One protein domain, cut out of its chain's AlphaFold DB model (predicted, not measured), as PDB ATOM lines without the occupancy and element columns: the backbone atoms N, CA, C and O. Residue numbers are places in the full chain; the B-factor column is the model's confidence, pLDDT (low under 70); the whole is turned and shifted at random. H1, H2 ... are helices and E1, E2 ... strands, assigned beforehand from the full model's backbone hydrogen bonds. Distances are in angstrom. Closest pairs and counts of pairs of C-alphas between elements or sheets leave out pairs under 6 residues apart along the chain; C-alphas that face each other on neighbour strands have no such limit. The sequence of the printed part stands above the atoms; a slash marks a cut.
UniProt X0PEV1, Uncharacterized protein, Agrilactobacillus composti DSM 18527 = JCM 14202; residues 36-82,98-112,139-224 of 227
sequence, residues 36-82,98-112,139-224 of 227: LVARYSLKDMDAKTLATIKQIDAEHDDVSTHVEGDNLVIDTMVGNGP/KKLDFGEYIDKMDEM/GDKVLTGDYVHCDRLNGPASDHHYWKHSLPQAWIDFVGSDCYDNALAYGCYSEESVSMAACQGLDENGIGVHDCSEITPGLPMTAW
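Overview. This is residues 36 to 82, 98 to 112 and 139 to 224 of the 227 residues of an uncharacterized protein of Agrilactobacillus composti DSM 18527 = JCM 14202 (UniProt X0PEV1). A strongly twisted four-stranded sheet makes one end, with H1 and H2 on one face as two layers and H3 packed on H1; H4, H5 and long stretches without named elements, among them residues 200 to 224, make the other end. The printed part has 148 residues, under half in named elements, in the order E1 H1 E2 E3 E4 H2 H3 H4 H5. The sheet, E2 E3 E1 E4, is mixed, and so is the class, helices and strands. The whole is compact, radius of gyration of the C-alphas 15.1 A, spanning 45 by 35 by 28 A.

Along the chain. Find C-alpha 36 at (189.270, 136.188, 254.425), where E1 runs to 41. E2 is residues 63 to 68, E3 71 to 77, 19.1 A long, and E4 99 to 101. H1 is 47 to 59, 18.3 A; H2 is 102 to 112, 15.9 A; H3 is 168 to 174, H4 178 to 185. H5, 196 to 199, ends at (175.494, 128.066, 254.383).

Arrangement. Look at hairpin E2 and E3, antiparallel, with N 66 and O 73 3.0 A apart. E3 and E1 are antiparallel, N 38 to O 74 2.9 A; E1 and E4 are parallel, N 37 to O 100 2.8 A. E1, H1, E2 form a split strand-helix-strand unit, E3 between its strands, with a right-handed crossover. H1 runs along E2, 18 degrees on the local plane. H1 touches H3 with residues 49 to 53 alone, C-alphas of Ile 53 and Ile 172 closest at 7.0 A. H4 is close to H3 but not clearly touching, C-alphas of Phe 174 and Tyr 180 closest at 6.0 A. H5 and H2 are near each other, with 5 pairs of C-alphas within 10 A. Every O i to N i+4 pair is within hydrogen-bond range in H1, H3 and H4, 6 of 7 in H2; H5 is too short for one.

Size, cuts and confidence. Cuts leave 19.5 A between C-alphas 82 and 98 and 22.8 A between 112 and 139. Of the links printed whole, none is long. Mean pLDDT of the printed part is 71.7; residues 182 to 222 are among those under 70.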
ATOM      1  N   LEU A  36     189.518 136.485 255.826       79.31
ATOM      2  CA  LEU A  36     189.270 136.188 254.425       79.31
ATOM      3  C   LEU A  36     190.261 137.000 253.593       79.31
ATOM      4  O   LEU A  36     190.154 138.219 253.476       79.31
ATOM      5  N   VAL A  37     191.234 136.299 253.030       84.50
ATOM      6  CA  VAL A  37     192.394 136.883 252.372       84.50
ATOM      7  C   VAL A  37     192.212 136.813 250.863       84.50
ATOM      8  O   VAL A  37     192.217 135.729 250.280       84.50
ATOM      9  N   ALA A  38     192.115 137.969 250.213       90.75
ATOM     10  CA  ALA A  38     192.171 138.075 248.760       90.75
ATOM     11  C   ALA A  38     193.569 138.521 248.311       90.75
ATOM     12  O   ALA A  38     194.199 139.383 248.928       90.75
ATOM     13  N   ARG A  39     194.082 137.919 247.234       94.06
ATOM     14  CA  ARG A  39     195.424 138.199 246.702       94.06
ATOM     15  C   ARG A  39     195.339 138.471 245.212       94.06
ATOM     16  O   ARG A  39     194.982 137.586 244.440       94.06
ATOM     17  N   TYR A  40     195.729 139.676 244.811       94.75
ATOM     18  CA  TYR A  40     195.669 140.107 243.417       94.75
ATOM     19  C   TYR A  40     197.005 140.676 242.959       94.75
ATOM     20  O   TYR A  40     197.631 141.474 243.657       94.75
ATOM     21  N   SER A  41     197.421 140.305 241.752       95.38
ATOM     22  CA  SER A  41     198.593 140.876 241.088       95.38
ATOM     23  C   SER A  41     198.378 142.369 240.835       95.38
ATOM     24  O   SER A  41     197.422 142.770 240.171       95.38
ATOM     25  N   LEU A  42     199.300 143.209 241.313       93.12
ATOM     26  CA  LEU A  42     199.276 144.654 241.055       93.12
ATOM     27  C   LEU A  42     199.473 144.983 239.570       93.12
ATOM     28  O   LEU A  42     199.109 146.070 239.133       93.12
ATOM     29  N   LYS A  43     200.056 144.064 238.788       91.75
ATOM     30  CA  LYS A  43     200.284 144.252 237.344       91.75
ATOM     31  C   LYS A  43     198.990 144.174 236.539       91.75
ATOM     32  O   LYS A  43     198.907 144.793 235.483       91.75
ATOM     33  N   ASP A  44     198.010 143.438 237.053       86.88
ATOM     34  CA  ASP A  44     196.733 143.175 236.389       86.88
ATOM     35  C   ASP A  44     195.605 144.066 236.939       86.88
ATOM     36  O   ASP A  44     194.457 143.958 236.515       86.88
ATOM     37  N   MET A  45     195.931 144.965 237.874       93.50
ATOM     38  CA  MET A  45     194.982 145.858 238.530       93.50
ATOM     39  C   MET A  45     195.068 147.267 237.947       93.50
ATOM     40  O   MET A  45     196.108 147.925 237.997       93.50
ATOM     41  N   ASP A  46     193.952 147.759 237.414       94.25
ATOM     42  CA  ASP A  46     193.876 149.136 236.948       94.25
ATOM     43  C   ASP A  46     193.813 150.139 238.120       94.25
ATOM     44  O   ASP A  46     193.461 149.813 239.258       94.25
ATOM     45  N   ALA A  47     194.151 151.398 237.829       94.00
ATOM     46  CA  ALA A  47     194.240 152.447 238.843       94.00
ATOM     47  C   ALA A  47     192.896 152.772 239.516       94.00
ATOM     48  O   ALA A  47     192.896 153.189 240.674       94.00
ATOM     49  N   LYS A  48     191.767 152.600 238.814       95.25
ATOM     50  CA  LYS A  48     190.433 152.832 239.378       95.25
ATOM     51  C   LYS A  48     190.120 151.733 240.389       95.25
ATOM     52  O   LYS A  48     189.761 152.048 241.514       95.25
ATOM     53  N   THR A  49     190.338 150.478 240.017       95.38
ATOM     54  CA  THR A  49     190.137 149.314 240.884       95.38
ATOM     55  C   THR A  49     190.990 149.400 242.153       95.38
ATOM     56  O   THR A  49     190.470 149.252 243.259       95.38
ATOM     57  N   LEU A  50     192.279 149.735 242.023       95.75
ATOM     58  CA  LEU A  50     193.154 149.934 243.182       95.75
ATOM     59  C   LEU A  50     192.666 151.076 244.087       95.75
ATOM     60  O   LEU A  50     192.690 150.946 245.310       95.75
ATOM     61  N   ALA A  51     192.229 152.194 243.499       95.69
ATOM     62  CA  ALA A  51     191.703 153.324 244.259       95.69
ATOM     63  C   ALA A  51     190.427 152.950 245.026       95.69
ATOM     64  O   ALA A  51     190.324 153.295 246.201       95.69
ATOM     65  N   THR A  52     189.510 152.199 244.406       96.12
ATOM     66  CA  THR A  52     188.299 151.692 245.067       96.12
ATOM     67  C   THR A  52     188.645 150.799 246.256       96.12
ATOM     68  O   THR A  52     188.138 151.024 247.348       96.12
ATOM     69  N   ILE A  53     189.570 149.845 246.101       96.00
ATOM     70  CA  ILE A  53     189.987 148.964 247.207       96.00
ATOM     71  C   ILE A  53     190.593 149.768 248.363       96.00
ATOM     72  O   ILE A  53     190.279 149.524 249.524       96.00
ATOM     73  N   LYS A  54     191.444 150.755 248.062       93.69
ATOM     74  CA  LYS A  54     192.040 151.622 249.091       93.69
ATOM     75  C   LYS A  54     191.016 152.526 249.774       93.69
ATOM     76  O   LYS A  54     191.205 152.868 250.938       93.69
ATOM     77  N   GLN A  55     189.962 152.919 249.065       94.19
ATOM     78  CA  GLN A  55     188.843 153.636 249.662       94.19
ATOM     79  C   GLN A  55     188.072 152.726 250.625       94.19
ATOM     80  O   GLN A  55     187.842 153.133 251.759       94.19
ATOM     81  N   ILE A  56     187.767 151.488 250.220       92.75
ATOM     82  CA  ILE A  56     187.096 150.505 251.083       92.75
ATOM     83  C   ILE A  56     187.930 150.244 252.347       92.75
ATOM     84  O   ILE A  56     187.400 150.375 253.438       92.75
ATOM     85  N   ASP A  57     189.239 149.990 252.236       90.69
ATOM     86  CA  ASP A  57     190.169 149.857 253.381       90.69
ATOM     87  C   ASP A  57     190.105 151.062 254.346       90.69
ATOM     88  O   ASP A  57     190.048 150.927 255.570       90.69
ATOM     89  N   ALA A  58     190.049 152.280 253.801       87.69
ATOM     90  CA  ALA A  58     189.927 153.478 254.622       87.69
ATOM     91  C   ALA A  58     188.574 153.552 255.357       87.69
ATOM     92  O   ALA A  58     188.537 153.952 256.523       87.69
ATOM     93  N   GLU A  59     187.484 153.158 254.697       86.88
ATOM     94  CA  GLU A  59     186.102 153.298 255.175       86.88
ATOM     95  C   GLU A  59     185.633 152.138 256.070       86.88
ATOM     96  O   GLU A  59     184.804 152.351 256.952       86.88
ATOM     97  N   HIS A  60     186.196 150.942 255.896       81.50
ATOM     98  CA  HIS A  60     185.807 149.710 256.580       81.50
ATOM     99  C   HIS A  60     186.865 149.290 257.606       81.50
ATOM    100  O   HIS A  60     188.043 149.158 257.286       81.50
ATOM    101  N   ASP A  61     186.482 149.126 258.872       82.31
ATOM    102  CA  ASP A  61     187.415 148.777 259.963       82.31
ATOM    103  C   ASP A  61     187.780 147.285 260.004       82.31
ATOM    104  O   ASP A  61     188.791 146.888 260.587       82.31
ATOM    105  N   ASP A  62     186.969 146.465 259.352       78.69
ATOM    106  CA  ASP A  62     187.153 145.038 259.125       78.69
ATOM    107  C   ASP A  62     188.034 144.726 257.908       78.69
ATOM    108  O   ASP A  62     188.445 143.581 257.742       78.69
ATOM    109  N   VAL A  63     188.394 145.725 257.100       85.94
ATOM    110  CA  VAL A  63     189.280 145.567 255.941       85.94
ATOM    111  C   VAL A  63     190.652 146.158 256.251       85.94
ATOM    112  O   VAL A  63     190.768 147.229 256.843       85.94
ATOM    113  N   SER A  64     191.710 145.466 255.832       88.75
ATOM    114  CA  SER A  64     193.060 146.028 255.796       88.75
ATOM    115  C   SER A  64     193.812 145.569 254.554       88.75
ATOM    116  O   SER A  64     193.652 144.430 254.115       88.75
ATOM    117  N   THR A  65     194.632 146.446 253.968       89.69
ATOM    118  CA  THR A  65     195.400 146.095 252.766       89.69
ATOM    119  C   THR A  65     196.896 146.342 252.910       89.69
ATOM    120  O   THR A  65     197.349 147.384 253.394       89.69
ATOM    121  N   HIS A  66     197.699 145.422 252.382       89.25
ATOM    122  CA  HIS A  66     199.156 145.544 252.330       89.25
ATOM    123  C   HIS A  66     199.729 144.939 251.050       89.25
ATOM    124  O   HIS A  66     199.038 144.301 250.261       89.25
ATOM    125  N   VAL A  67     201.008 145.209 250.797       90.50
ATOM    126  CA  VAL A  67     201.714 144.713 249.609       90.50
ATOM    127  C   VAL A  67     202.650 143.583 250.019       90.50
ATOM    128  O   VAL A  67     203.494 143.765 250.897       90.50
ATOM    129  N   GLU A  68     202.538 142.443 249.342       89.38
ATOM    130  CA  GLU A  68     203.450 141.304 249.474       89.38
ATOM    131  C   GLU A  68     204.026 140.945 248.100       89.38
ATOM    132  O   GLU A  68     203.369 140.328 247.257       89.38
ATOM    133  N   GLY A  69     205.280 141.342 247.861       93.69
ATOM    134  CA  GLY A  69     205.916 141.183 246.553       93.69
ATOM    135  C   GLY A  69     205.202 142.006 245.477       93.69
ATOM    136  O   GLY A  69     205.058 143.216 245.623       93.69
ATOM    137  N   ASP A  70     204.755 141.339 244.410       95.38
ATOM    138  CA  ASP A  70     204.020 141.952 243.293       95.38
ATOM    139  C   ASP A  70     202.490 141.960 243.507       95.38
ATOM    140  O   ASP A  70     201.743 142.311 242.592       95.38
ATOM    141  N   ASN A  71     202.010 141.564 244.691       94.25
ATOM    142  CA  ASN A  71     200.584 141.419 244.973       94.25
ATOM    143  C   ASN A  71     200.078 142.455 245.979       94.25
ATOM    144  O   ASN A  71     200.759 142.779 246.956       94.25
ATOM    145  N   LEU A  72     198.842 142.902 245.767       94.31
ATOM    146  CA  LEU A  72     198.008 143.480 246.809       94.31
ATOM    147  C   LEU A  72     197.346 142.333 247.573       94.31
ATOM    148  O   LEU A  72     196.722 141.459 246.966       94.31
ATOM    149  N   VAL A  73     197.493 142.351 248.889       91.69
ATOM    150  CA  VAL A  73     196.801 141.456 249.811       91.69
ATOM    151  C   VAL A  73     195.727 142.267 250.523       91.69
ATOM    152  O   VAL A  73     195.981 143.397 250.949       91.69
ATOM    153  N   ILE A  74     194.526 141.705 250.589       91.81
ATOM    154  CA  ILE A  74     193.363 142.281 251.256       91.81
ATOM    155  C   ILE A  74     192.942 141.286 252.331       91.81
ATOM    156  O   ILE A  74     192.467 140.203 252.002       91.81
ATOM    157  N   ASP A  75     193.152 141.646 253.588       85.81
ATOM    158  CA  ASP A  75     192.699 140.884 254.749       85.81
ATOM    159  C   ASP A  75     191.326 141.442 255.167       85.81
ATOM    160  O   ASP A  75     191.193 142.645 255.424       85.81
ATOM    161  N   THR A  76     190.301 140.589 255.195       83.56
ATOM    162  CA  THR A  76     188.920 140.948 255.566       83.56
ATOM    163  C   THR A  76     188.500 140.139 256.788       83.56
ATOM    164  O   THR A  76     188.362 138.916 256.725       83.56
ATOM    165  N   MET A  77     188.280 140.808 257.918       75.81
ATOM    166  CA  MET A  77     187.836 140.157 259.145       75.81
ATOM    167  C   MET A  77     186.362 139.789 259.056       75.81
ATOM    168  O   MET A  77     185.487 140.626 259.244       75.81
ATOM    169  N   VAL A  78     186.095 138.500 258.871       67.69
ATOM    170  CA  VAL A  78     184.726 137.970 258.811       67.69
ATOM    171  C   VAL A  78     184.247 137.353 260.134       67.69
ATOM    172  O   VAL A  78     183.124 136.877 260.234       67.69
ATOM    173  N   GLY A  79     185.095 137.362 261.169       56.34
ATOM    174  CA  GLY A  79     184.927 136.547 262.381       56.34
ATOM    175  C   GLY A  79     184.662 137.273 263.705       56.34
ATOM    176  O   GLY A  79     184.831 136.651 264.748       56.34
ATOM    177  N   ASN A  80     184.274 138.551 263.720       44.81
ATOM    178  CA  ASN A  80     183.842 139.222 264.955       44.81
ATOM    179  C   ASN A  80     182.387 139.675 264.809       44.81
ATOM    180  O   ASN A  80     182.112 140.728 264.239       44.81
ATOM    181  N   GLY A  81     181.453 138.881 265.341       34.91
ATOM    182  CA  GLY A  81     180.077 139.338 265.536       34.91
ATOM    183  C   GLY A  81     180.036 140.616 266.389       34.91
ATOM    184  O   GLY A  81     180.978 140.880 267.149       34.91
ATOM    185  N   PRO A  82     178.967 141.428 266.284       31.50
ATOM    186  CA  PRO A  82     178.840 142.636 267.079       31.50
ATOM    187  C   PRO A  82     178.961 142.276 268.557       31.50
ATOM    188  O   PRO A  82     178.325 141.345 269.049       31.50
ATOM    189  N   LYS A  98     191.772 130.603 261.620       59.28
ATOM    190  CA  LYS A  98     192.301 130.241 260.280       59.28
ATOM    191  C   LYS A  98     192.194 131.392 259.262       59.28
ATOM    192  O   LYS A  98     191.187 132.090 259.227       59.28
ATOM    193  N   LYS A  99     193.205 131.549 258.394       68.12
ATOM    194  CA  LYS A  99     193.120 132.372 257.170       68.12
ATOM    195  C   LYS A  99     192.418 131.576 256.063       68.12
ATOM    196  O   LYS A  99     192.831 130.447 255.788       68.12
ATOM    197  N   LEU A 100     191.392 132.144 255.438       73.50
ATOM    198  CA  LEU A 100     190.687 131.571 254.288       73.50
ATOM    199  C   LEU A 100     191.097 132.314 253.019       73.50
ATOM    200  O   LEU A 100     191.141 133.538 253.019       73.50
ATOM    201  N   ASP A 101     191.388 131.595 251.940       81.38
ATOM    202  CA  ASP A 101     191.578 132.227 250.635       81.38
ATOM    203  C   ASP A 101     190.213 132.647 250.066       81.38
ATOM    204  O   ASP A 101     189.276 131.848 250.051       81.38
ATOM    205  N   PHE A 102     190.090 133.898 249.615       82.88
ATOM    206  CA  PHE A 102     188.846 134.427 249.048       82.88
ATOM    207  C   PHE A 102     188.382 133.648 247.817       82.88
ATOM    208  O   PHE A 102     187.191 133.392 247.670       82.88
ATOM    209  N   GLY A 103     189.311 133.249 246.947       77.38
ATOM    210  CA  GLY A 103     188.990 132.461 245.766       77.38
ATOM    211  C   GLY A 103     188.417 131.107 246.155       77.38
ATOM    212  O   GLY A 103     187.315 130.787 245.735       77.38
ATOM    213  N   GLU A 104     189.102 130.372 247.034       72.44
ATOM    214  CA  GLU A 104     188.601 129.082 247.533       72.44
ATOM    215  C   GLU A 104     187.273 129.209 248.289       72.44
ATOM    216  O   GLU A 104     186.458 128.289 248.277       72.44
ATOM    217  N   TYR A 105     187.073 130.319 248.995       74.62
ATOM    218  CA  TYR A 105     185.834 130.609 249.705       74.62
ATOM    219  C   TYR A 105     184.664 130.791 248.729       74.62
ATOM    220  O   TYR A 105     183.632 130.141 248.890       74.62
ATOM    221  N   ILE A 106     184.846 131.604 247.683       72.44
ATOM    222  CA  ILE A 106     183.848 131.794 246.622       72.44
ATOM    223  C   ILE A 106     183.639 130.501 245.829       72.44
ATOM    224  O   ILE A 106     182.497 130.115 245.613       72.44
ATOM    225  N   ASP A 107     184.711 129.789 245.475       67.81
ATOM    226  CA  ASP A 107     184.629 128.510 244.765       67.81
ATOM    227  C   ASP A 107     183.842 127.477 245.572       67.81
ATOM    228  O   ASP A 107     183.008 126.780 245.014       67.81
ATOM    229  N   LYS A 108     184.025 127.403 246.896       62.19
ATOM    230  CA  LYS A 108     183.221 126.513 247.748       62.19
ATOM    231  C   LYS A 108     181.749 126.905 247.771       62.19
ATOM    232  O   LYS A 108     180.906 126.010 247.761       62.19
ATOM    233  N   MET A 109     181.435 128.200 247.790       60.19
ATOM    234  CA  MET A 109     180.049 128.666 247.668       60.19
ATOM    235  C   MET A 109     179.459 128.296 246.294       60.19
ATOM    236  O   MET A 109     178.347 127.774 246.235       60.19
ATOM    237  N   ASP A 110     180.238 128.437 245.216       56.56
ATOM    238  CA  ASP A 110     179.824 128.145 243.837       56.56
ATOM    239  C   ASP A 110     179.755 126.620 243.524       56.56
ATOM    240  O   ASP A 110     178.895 126.170 242.758       56.56
ATOM    241  N   GLU A 111     180.646 125.789 244.088       50.50
ATOM    242  CA  GLU A 111     180.807 124.350 243.797       50.50
ATOM    243  C   GLU A 111     179.715 123.469 244.408       50.50
ATOM    244  O   GLU A 111     179.373 122.424 243.837       50.50
ATOM    245  N   MET A 112     179.141 123.862 245.545       45.66
ATOM    246  CA  MET A 112     178.103 123.072 246.217       45.66
ATOM    247  C   MET A 112     176.834 122.900 245.379       45.66
ATOM    248  O   MET A 112     176.188 121.853 245.469       45.66
ATOM    249  N   GLY A 139     182.450 139.521 233.100       87.44
ATOM    250  CA  GLY A 139     182.202 140.839 232.530       87.44
ATOM    251  C   GLY A 139     180.781 141.019 231.995       87.44
ATOM    252  O   GLY A 139     180.514 142.050 231.380       87.44
ATOM    253  N   ASP A 140     179.873 140.058 232.194       87.38
ATOM    254  CA  ASP A 140     178.464 140.248 231.855       87.38
ATOM    255  C   ASP A 140     177.861 141.326 232.750       87.38
ATOM    256  O   ASP A 140     177.960 141.261 233.975       87.38
ATOM    257  N   LYS A 141     177.199 142.309 232.136       91.38
ATOM    258  CA  LYS A 141     176.388 143.269 232.879       91.38
ATOM    259  C   LYS A 141     175.150 142.565 233.422       91.38
ATOM    260  O   LYS A 141     174.415 141.955 232.649       91.38
ATOM    261  N   VAL A 142     174.897 142.732 234.711       85.12
ATOM    262  CA  VAL A 142     173.721 142.206 235.399       85.12
ATOM    263  C   VAL A 142     172.718 143.331 235.614       85.12
ATOM    264  O   VAL A 142     173.073 144.463 235.946       85.12
ATOM    265  N   LEU A 143     171.450 143.041 235.356       84.69
ATOM    266  CA  LEU A 143     170.337 143.959 235.539       84.69
ATOM    267  C   LEU A 143     169.530 143.566 236.772       84.69
ATOM    268  O   LEU A 143     169.482 142.404 237.165       84.69
ATOM    269  N   THR A 144     168.840 144.538 237.362       82.25
ATOM    270  CA  THR A 144     167.890 144.254 238.437       82.25
ATOM    271  C   THR A 144     166.845 143.244 237.964       82.25
ATOM    272  O   THR A 144     166.230 143.440 236.912       82.25
ATOM    273  N   GLY A 145     166.627 142.189 238.745       72.62
ATOM    274  CA  GLY A 145     165.738 141.084 238.386       72.62
ATOM    275  C   GLY A 145     166.420 139.929 237.642       72.62
ATOM    276  O   GLY A 145     165.793 138.881 237.488       72.62
ATOM    277  N   ASP A 146     167.674 140.077 237.200       74.25
ATOM    278  CA  ASP A 146     168.433 138.967 236.616       74.25
ATOM    279  C   ASP A 146     168.792 137.945 237.689       74.25
ATOM    280  O   ASP A 146     169.148 138.304 238.809       74.25
ATOM    281  N   TYR A 147     168.757 136.662 237.334       71.88
ATOM    282  CA  TYR A 147     169.118 135.605 238.271       71.88
ATOM    283  C   TYR A 147     170.610 135.612 238.590       71.88
ATOM    284  O   TYR A 147     171.410 135.675 237.668       71.88
ATOM    285  N   VAL A 148     171.010 135.506 239.856       69.19
ATOM    286  CA  VAL A 148     172.428 135.491 240.285       69.19
ATOM    287  C   VAL A 148     172.675 134.429 241.353       69.19
ATOM    288  O   VAL A 148     171.727 133.922 241.934       69.19
ATOM    289  N   HIS A 149     173.935 134.047 241.593       62.16
ATOM    290  CA  HIS A 149     174.300 133.159 242.705       62.16
ATOM    291  C   HIS A 149     174.864 133.976 243.863       62.16
ATOM    292  O   HIS A 149     175.983 134.474 243.747       62.16
ATOM    293  N   CYS A 150     174.095 134.068 244.953       63.88
ATOM    294  CA  CYS A 150     174.236 135.059 246.015       63.88
ATOM    295  C   CYS A 150     174.180 136.472 245.406       63.88
ATOM    296  O   CYS A 150     174.848 136.731 244.407       63.88
ATOM    297  N   ASP A 151     173.415 137.426 245.942       67.06
ATOM    298  CA  ASP A 151     173.503 138.789 245.395       67.06
ATOM    299  C   ASP A 151     174.781 139.488 245.873       67.06
ATOM    300  O   ASP A 151     174.773 140.436 246.649       67.06
ATOM    301  N   ARG A 152     175.926 138.977 245.415       75.62
ATOM    302  CA  ARG A 152     177.233 139.580 245.628       75.62
ATOM    303  C   ARG A 152     177.389 140.862 244.822       75.62
ATOM    304  O   ARG A 152     178.396 141.510 244.984       75.62
ATOM    305  N   LEU A 153     176.455 141.218 243.940       82.06
ATOM    306  CA  LEU A 153     176.568 142.378 243.049       82.06
ATOM    307  C   LEU A 153     175.912 143.632 243.630       82.06
ATOM    308  O   LEU A 153     175.904 144.685 242.993       82.06
ATOM    309  N   ASN A 154     175.366 143.537 244.840       78.62
ATOM    310  CA  ASN A 154     174.751 144.660 245.529       78.62
ATOM    311  C   ASN A 154     175.685 145.343 246.542       78.62
ATOM    312  O   ASN A 154     175.234 146.198 247.311       78.62
ATOM    313  N   GLY A 155     176.978 144.998 246.537       85.06
ATOM    314  CA  GLY A 155     177.989 145.706 247.313       85.06
ATOM    315  C   GLY A 155     178.006 147.205 246.981       85.06
ATOM    316  O   GLY A 155     177.757 147.600 245.837       85.06
ATOM    317  N   PRO A 156     178.318 148.076 247.956       87.06
ATOM    318  CA  PRO A 156     178.183 149.530 247.817       87.06
ATOM    319  C   PRO A 156     179.055 150.129 246.704       87.06
ATOM    320  O   PRO A 156     178.739 151.194 246.174       87.06
ATOM    321  N   ALA A 157     180.145 149.448 246.348       92.25
ATOM    322  CA  ALA A 157     181.073 149.849 245.298       92.25
ATOM    323  C   ALA A 157     180.979 148.982 244.026       92.25
ATOM    324  O   ALA A 157     181.824 149.136 243.139       92.25
ATOM    325  N   SER A 158     179.976 148.099 243.926       90.12
ATOM    326  CA  SER A 158     179.790 147.236 242.758       90.12
ATOM    327  C   SER A 158     179.538 148.048 241.486       90.12
ATOM    328  O   SER A 158     178.887 149.098 241.499       90.12
ATOM    329  N   ASP A 159     180.046 147.540 240.362       91.69
ATOM    330  CA  ASP A 159     179.784 148.080 239.028       91.69
ATOM    331  C   ASP A 159     178.685 147.323 238.265       91.69
ATOM    332  O   ASP A 159     178.477 147.583 237.073       91.69
ATOM    333  N   HIS A 160     177.975 146.420 238.951       90.62
ATOM    334  CA  HIS A 160     176.870 145.610 238.425       90.62
ATOM    335  C   HIS A 160     177.280 144.695 237.262       90.62
ATOM    336  O   HIS A 160     176.459 144.379 236.397       90.62
ATOM    337  N   HIS A 161     178.547 144.283 237.203       91.50
ATOM    338  CA  HIS A 161     179.011 143.245 236.287       91.50
ATOM    339  C   HIS A 161     179.429 142.005 237.065       91.50
ATOM    340  O   HIS A 161     179.973 142.088 238.156       91.50
ATOM    341  N   TYR A 162     179.206 140.831 236.488       87.00
ATOM    342  CA  TYR A 162     179.694 139.598 237.080       87.00
ATOM    343  C   TYR A 162     181.195 139.450 236.843       87.00
ATOM    344  O   TYR A 162     181.640 139.269 235.708       87.00
ATOM    345  N   TRP A 163     181.983 139.433 237.911       88.75
ATOM    346  CA  TRP A 163     183.414 139.155 237.838       88.75
ATOM    347  C   TRP A 163     183.749 137.785 238.431       88.75
ATOM    348  O   TRP A 163     183.163 137.346 239.425       88.75
ATOM    349  N   LYS A 164     184.710 137.084 237.820       86.44
ATOM    350  CA  LYS A 164     185.304 135.872 238.404       86.44
ATOM    351  C   LYS A 164     186.073 136.236 239.672       86.44
ATOM    352  O   LYS A 164     186.781 137.236 239.674       86.44
ATOM    353  N   HIS A 165     186.016 135.385 240.696       84.06
ATOM    354  CA  HIS A 165     186.699 135.556 241.992       84.06
ATOM    355  C   HIS A 165     188.210 135.851 241.881       84.06
ATOM    356  O   HIS A 165     188.776 136.542 242.729       84.06
ATOM    357  N   SER A 166     188.859 135.389 240.805       87.88
ATOM    358  CA  SER A 166     190.260 135.694 240.484       87.88
ATOM    359  C   SER A 166     190.528 137.167 240.144       87.88
ATOM    360  O   SER A 166     191.686 137.568 240.045       87.88
ATOM    361  N   LEU A 167     189.485 137.960 239.897       92.19
ATOM    362  CA  LEU A 167     189.572 139.382 239.598       92.19
ATOM    363  C   LEU A 167     189.227 140.216 240.841       92.19
ATOM    364  O   LEU A 167     188.277 139.884 241.551       92.19
ATOM    365  N   PRO A 168     189.943 141.327 241.086       94.00
ATOM    366  CA  PRO A 168     189.715 142.188 242.250       94.00
ATOM    367  C   PRO A 168     188.302 142.769 242.334       94.00
ATOM    368  O   PRO A 168     187.798 142.992 243.432       94.00
ATOM    369  N   GLN A 169     187.642 142.981 241.196       94.12
ATOM    370  CA  GLN A 169     186.270 143.478 241.148       94.12
ATOM    371  C   GLN A 169     185.282 142.522 241.826       94.12
ATOM    372  O   GLN A 169     184.349 142.988 242.461       94.12
ATOM    373  N   ALA A 170     185.529 141.210 241.797       90.56
ATOM    374  CA  ALA A 170     184.664 140.252 242.483       90.56
ATOM    375  C   ALA A 170     184.700 140.416 244.011       90.56
ATOM    376  O   ALA A 170     183.689 140.198 244.673       90.56
ATOM    377  N   TRP A 171     185.845 140.813 244.581       93.06
ATOM    378  CA  TRP A 171     185.928 141.156 246.004       93.06
ATOM    379  C   TRP A 171     185.237 142.491 246.306       93.06
ATOM    380  O   TRP A 171     184.560 142.598 247.322       93.06
ATOM    381  N   ILE A 172     185.361 143.483 245.412       94.19
ATOM    382  CA  ILE A 172     184.669 144.783 245.529       94.19
ATOM    383  C   ILE A 172     183.150 144.605 245.506       94.19
ATOM    384  O   ILE A 172     182.450 145.242 246.286       94.19
ATOM    385  N   ASP A 173     182.655 143.754 244.611       90.44
ATOM    386  CA  ASP A 173     181.251 143.367 244.555       90.44
ATOM    387  C   ASP A 173     180.843 142.718 245.881       90.44
ATOM    388  O   ASP A 173     179.893 143.150 246.528       90.44
ATOM    389  N   PHE A 174     181.611 141.719 246.323       86.88
ATOM    390  CA  PHE A 174     181.295 140.935 247.508       86.88
ATOM    391  C   PHE A 174     181.273 141.758 248.801       86.88
ATOM    392  O   PHE A 174     180.323 141.633 249.566       86.88
ATOM    393  N   VAL A 175     182.290 142.570 249.097       87.75
ATOM    394  CA  VAL A 175     182.410 143.239 250.403       87.75
ATOM    395  C   VAL A 175     181.239 144.197 250.663       87.75
ATOM    396  O   VAL A 175     180.920 145.055 249.845       87.75
ATOM    397  N   GLY A 176     180.566 144.040 251.806       81.56
ATOM    398  CA  GLY A 176     179.373 144.827 252.148       81.56
ATOM    399  C   GLY A 176     178.134 144.537 251.288       81.56
ATOM    400  O   GLY A 176     177.166 145.299 251.353       81.56
ATOM    401  N   SER A 177     178.156 143.476 250.475       82.12
ATOM    402  CA  SER A 177     176.961 142.929 249.827       82.12
ATOM    403  C   SER A 177     176.081 142.165 250.819       82.12
ATOM    404  O   SER A 177     176.511 141.778 251.906       82.12
ATOM    405  N   ASP A 178     174.864 141.854 250.398       74.56
ATOM    406  CA  ASP A 178     173.979 140.890 251.051       74.56
ATOM    407  C   ASP A 178     174.687 139.557 251.318       74.56
ATOM    408  O   ASP A 178     174.582 138.991 252.409       74.56
ATOM    409  N   CYS A 179     175.446 139.086 250.325       75.38
ATOM    410  CA  CYS A 179     176.210 137.850 250.415       75.38
ATOM    411  C   CYS A 179     177.257 137.903 251.532       75.38
ATOM    412  O   CYS A 179     177.444 136.938 252.274       75.38
ATOM    413  N   TYR A 180     177.924 139.047 251.665       78.06
ATOM    414  CA  TYR A 180     178.885 139.303 252.730       78.06
ATOM    415  C   TYR A 180     178.211 139.362 254.098       78.06
ATOM    416  O   TYR A 180     178.596 138.617 254.997       78.06
ATOM    417  N   ASP A 181     177.160 140.169 254.242       73.00
ATOM    418  CA  ASP A 181     176.441 140.346 255.507       73.00
ATOM    419  C   ASP A 181     175.885 139.006 256.033       73.00
ATOM    420  O   ASP A 181     175.953 138.709 257.229       73.00
ATOM    421  N   ASN A 182     175.395 138.146 255.137       68.38
ATOM    422  CA  ASN A 182     174.871 136.828 255.504       68.38
ATOM    423  C   ASN A 182     175.970 135.803 255.762       68.38
ATOM    424  O   ASN A 182     175.836 134.991 256.676       68.38
ATOM    425  N   ALA A 183     177.084 135.865 255.030       68.62
ATOM    426  CA  ALA A 183     178.263 135.073 255.357       68.62
ATOM    427  C   ALA A 183     178.756 135.352 256.786       68.62
ATOM    428  O   ALA A 183     179.099 134.410 257.509       68.62
ATOM    429  N   LEU A 184     178.738 136.626 257.204       68.25
ATOM    430  CA  LEU A 184     179.038 137.047 258.573       68.25
ATOM    431  C   LEU A 184     178.021 136.485 259.573       68.25
ATOM    432  O   LEU A 184     178.409 135.861 260.565       68.25
ATOM    433  N   ALA A 185     176.729 136.693 259.303       63.22
ATOM    434  CA  ALA A 185     175.641 136.331 260.206       63.22
ATOM    435  C   ALA A 185     175.511 134.815 260.427       63.22
ATOM    436  O   ALA A 185     175.253 134.379 261.549       63.22
ATOM    437  N   TYR A 186     175.715 134.011 259.381       58.66
ATOM    438  CA  TYR A 186     175.543 132.555 259.428       58.66
ATOM    439  C   TYR A 186     176.815 131.779 259.773       58.66
ATOM    440  O   TYR A 186     176.783 130.549 259.828       58.66
ATOM    441  N   GLY A 187     177.936 132.456 260.031       57.44
ATOM    442  CA  GLY A 187     179.161 131.762 260.420       57.44
ATOM    443  C   GLY A 187     179.770 130.944 259.278       57.44
ATOM    444  O   GLY A 187     180.300 129.854 259.516       57.44
ATOM    445  N   CYS A 188     179.705 131.444 258.037       59.84
ATOM    446  CA  CYS A 188     180.133 130.721 256.829       59.84
ATOM    447  C   CYS A 188     181.646 130.487 256.698       59.84
ATOM    448  O   CYS A 188     182.151 130.161 255.632       59.84
ATOM    449  N   TYR A 189     182.374 130.595 257.800       55.56
ATOM    450  CA  TYR A 189     183.825 130.667 257.863       55.56
ATOM    451  C   TYR A 189     184.456 129.666 258.857       55.56
ATOM    452  O   TYR A 189     185.655 129.758 259.124       55.56
ATOM    453  N   SER A 190     183.700 128.702 259.406       46.81
ATOM    454  CA  SER A 190     184.201 127.730 260.404       46.81
ATOM    455  C   SER A 190     184.467 126.319 259.838       46.81
ATOM    456  O   SER A 190     183.907 125.924 258.820       46.81
ATOM    457  N   GLU A 191     185.319 125.520 260.500       39.81
ATOM    458  CA  GLU A 191     185.516 124.093 260.161       39.81
ATOM    459  C   GLU A 191     184.404 123.178 260.711       39.81
ATOM    460  O   GLU A 191     184.274 122.046 260.273       39.81
ATOM    461  N   GLU A 192     183.544 123.630 261.627       41.22
ATOM    462  CA  GLU A 192     182.290 122.900 261.906       41.22
ATOM    463  C   GLU A 192     181.258 123.134 260.790       41.22
ATOM    464  O   GLU A 192     180.380 122.302 260.571       41.22
ATOM    465  N   SER A 193     181.479 124.173 259.973       41.56
ATOM    466  CA  SER A 193     180.901 124.351 258.639       41.56
ATOM    467  C   SER A 193     181.528 123.409 257.586       41.56
ATOM    468  O   SER A 193     181.457 123.687 256.390       41.56
ATOM    469  N   VAL A 194     182.162 122.294 257.990       36.81
ATOM    470  CA  VAL A 194     182.681 121.243 257.084       36.81
ATOM    471  C   VAL A 194     181.571 120.500 256.339       36.81
ATOM    472  O   VAL A 194     181.811 120.003 255.240       36.81
ATOM    473  N   SER A 195     180.335 120.503 256.832       40.88
ATOM    474  CA  SER A 195     179.239 120.720 255.895       40.88
ATOM    475  C   SER A 195     179.003 122.204 255.949       40.88
ATOM    476  O   SER A 195     178.764 122.753 257.021       40.88
ATOM    477  N   MET A 196     179.064 122.886 254.823       44.19
ATOM    478  CA  MET A 196     178.636 124.269 254.740       44.19
ATOM    479  C   MET A 196     177.139 124.385 255.079       44.19
ATOM    480  O   MET A 196     176.523 125.237 254.508       44.19
ATOM    481  N   ALA A 197     176.527 123.565 255.947       41.44
ATOM    482  CA  ALA A 197     175.111 123.405 256.249       41.44
ATOM    483  C   ALA A 197     174.406 124.665 256.729       41.44
ATOM    484  O   ALA A 197     173.332 124.989 256.242       41.44
ATOM    485  N   ALA A 198     175.047 125.467 257.577       42.59
ATOM    486  CA  ALA A 198     174.533 126.803 257.889       42.59
ATOM    487  C   ALA A 198     174.510 127.709 256.642       42.59
ATOM    488  O   ALA A 198     173.603 128.512 256.461       42.59
ATOM    489  N   CYS A 199     175.450 127.486 255.726       47.91
ATOM    490  CA  CYS A 199     175.494 128.066 254.383       47.91
ATOM    491  C   CYS A 199     174.800 127.166 253.338       47.91
ATOM    492  O   CYS A 199     174.769 127.498 252.168       47.91
ATOM    493  N   GLN A 200     174.209 126.035 253.742       39.44
ATOM    494  CA  GLN A 200     173.191 125.287 253.032       39.44
ATOM    495  C   GLN A 200     171.837 125.921 253.422       39.44
ATOM    496  O   GLN A 200     170.883 125.843 252.671       39.44
ATOM    497  N   GLY A 201     171.756 126.802 254.421       36.47
ATOM    498  CA  GLY A 201     170.788 127.911 254.354       36.47
ATOM    499  C   GLY A 201     170.854 128.681 253.018       36.47
ATOM    500  O   GLY A 201     169.877 129.312 252.620       36.47
ATOM    501  N   LEU A 202     171.978 128.549 252.294       42.12
ATOM    502  CA  LEU A 202     172.191 129.005 250.931       42.12
ATOM    503  C   LEU A 202     172.082 127.895 249.840       42.12
ATOM    504  O   LEU A 202     172.314 128.204 248.679       42.12
ATOM    505  N   ASP A 203     171.768 126.621 250.154       37.16
ATOM    506  CA  ASP A 203     171.538 125.546 249.144       37.16
ATOM    507  C   ASP A 203     170.900 124.190 249.612       37.16
ATOM    508  O   ASP A 203     170.616 123.332 248.785       37.16
ATOM    509  N   GLU A 204     170.615 123.930 250.897       32.19
ATOM    510  CA  GLU A 204     170.185 122.638 251.512       32.19
ATOM    511  C   GLU A 204     168.863 122.107 250.956       32.19
ATOM    512  O   GLU A 204     168.539 120.937 251.139       32.19
ATOM    513  N   ASN A 205     168.113 122.950 250.248       38.25
ATOM    514  CA  ASN A 205     166.856 122.584 249.609       38.25
ATOM    515  C   ASN A 205     166.887 122.710 248.074       38.25
ATOM    516  O   ASN A 205     165.837 122.575 247.449       38.25
ATOM    517  N   GLY A 206     168.046 122.978 247.452       36.75
ATOM    518  CA  GLY A 206     168.151 123.205 246.004       36.75
ATOM    519  C   GLY A 206     167.506 124.518 245.538       36.75
ATOM    520  O   GLY A 206     166.965 124.592 244.436       36.75
ATOM    521  N   ILE A 207     167.519 125.537 246.403       36.97
ATOM    522  CA  ILE A 207     166.872 126.846 246.191       36.97
ATOM    523  C   ILE A 207     167.924 127.943 245.908       36.97
ATOM    524  O   ILE A 207     167.567 129.073 245.580       36.97
ATOM    525  N   GLY A 208     169.220 127.599 245.924       37.81
ATOM    526  CA  GLY A 208     170.308 128.569 245.859       37.81
ATOM    527  C   GLY A 208     170.340 129.485 247.085       37.81
ATOM    528  O   GLY A 208     169.527 129.336 248.002       37.81
ATOM    529  N   VAL A 209     171.318 130.396 247.123       37.56
ATOM    530  CA  VAL A 209     171.508 131.298 248.261       37.56
ATOM    531  C   VAL A 209     170.214 132.052 248.499       37.56
ATOM    532  O   VAL A 209     169.731 132.704 247.591       37.56
ATOM    533  N   HIS A 210     169.579 131.912 249.660       39.62
ATOM    534  CA  HIS A 210     168.342 132.645 249.909       39.62
ATOM    535  C   HIS A 210     168.556 134.133 249.605       39.62
ATOM    536  O   HIS A 210     169.647 134.657 249.839       39.62
ATOM    537  N   ASP A 211     167.519 134.807 249.096       34.41
ATOM    538  CA  ASP A 211     167.452 136.256 249.210       34.41
ATOM    539  C   ASP A 211     167.766 136.595 250.669       34.41
ATOM    540  O   ASP A 211     167.027 136.248 251.592       34.41
ATOM    541  N   CYS A 212     168.920 137.211 250.863       37.88
ATOM    542  CA  CYS A 212     169.441 137.679 252.129       37.88
ATOM    543  C   CYS A 212     168.479 138.643 252.851       37.88
ATOM    544  O   CYS A 212     168.731 139.015 253.999       37.88
ATOM    545  N   SER A 213     167.375 139.022 252.193       33.19
ATOM    546  CA  SER A 213     166.285 139.830 252.711       33.19
ATOM    547  C   SER A 213     164.985 139.077 253.087       33.19
ATOM    548  O   SER A 213     164.113 139.713 253.683       33.19
ATOM    549  N   GLU A 214     164.827 137.755 252.866       33.12
ATOM    550  CA  GLU A 214     163.547 137.049 253.135       33.12
ATOM    551  C   GLU A 214     163.626 135.763 254.004       33.12
ATOM    552  O   GLU A 214     164.404 134.845 253.776       33.12
ATOM    553  N   ILE A 215     162.728 135.677 255.003       36.50
ATOM    554  CA  ILE A 215     162.675 134.689 256.113       36.50
ATOM    555  C   ILE A 215     161.831 133.413 255.783       36.50
ATOM    556  O   ILE A 215     161.497 132.630 256.673       36.50
ATOM    557  N   THR A 216     161.456 133.137 254.522       33.41
ATOM    558  CA  THR A 216     160.501 132.038 254.172       33.41
ATOM    559  C   THR A 216     160.850 131.276 252.874       33.41
ATOM    560  O   THR A 216     161.529 131.839 252.024       33.41
ATOM    561  N   PRO A 217     160.403 130.009 252.673       33.97
ATOM    562  CA  PRO A 217     161.029 129.091 251.715       33.97
ATOM    563  C   PRO A 217     160.524 129.210 250.262       33.97
ATOM    564  O   PRO A 217     159.324 129.101 250.009       33.97
ATOM    565  N   GLY A 218     161.486 129.278 249.327       40.91
ATOM    566  CA  GLY A 218     161.367 128.924 247.902       40.91
ATOM    567  C   GLY A 218     161.017 130.047 246.922       40.91
ATOM    568  O   GLY A 218     159.844 130.390 246.841       40.91
ATOM    569  N   LEU A 219     162.011 130.530 246.146       38.06
ATOM    570  CA  LEU A 219     161.972 131.152 244.795       38.06
ATOM    571  C   LEU A 219     163.339 131.846 244.484       38.06
ATOM    572  O   LEU A 219     164.143 132.005 245.398       38.06
ATOM    573  N   PRO A 220     163.661 132.166 243.212       45.84
ATOM    574  CA  PRO A 220     165.039 132.386 242.740       45.84
ATOM    575  C   PRO A 220     165.686 133.735 243.116       45.84
ATOM    576  O   PRO A 220     165.047 134.779 243.055       45.84
ATOM    577  N   MET A 221     166.995 133.698 243.385       60.66
ATOM    578  CA  MET A 221     167.869 134.857 243.618       60.66
ATOM    579  C   MET A 221     167.910 135.813 242.439       60.66
ATOM    580  O   MET A 221     168.429 135.449 241.384       60.66
ATOM    581  N   THR A 222     167.459 137.044 242.629       68.81
ATOM    582  CA  THR A 222     167.594 138.094 241.622       68.81
ATOM    583  C   THR A 222     168.501 139.205 242.103       68.81
ATOM    584  O   THR A 222     168.389 139.622 243.252       68.81
ATOM    585  N   ALA A 223     169.334 139.724 241.208       74.00
ATOM    586  CA  ALA A 223     170.137 140.897 241.484       74.00
ATOM    587  C   ALA A 223     169.237 142.091 241.800       74.00
ATOM    588  O   ALA A 223     168.269 142.380 241.085       74.00
ATOM    589  N   TRP A 224     169.598 142.821 242.837       76.75
ATOM    590  CA  TRP A 224     169.060 144.121 243.177       76.75
ATOM    591  C   TRP A 224     170.215 145.011 243.627       76.75
ATOM    592  O   TRP A 224     171.265 144.542 244.032       76.75
TER     593      TRP A 224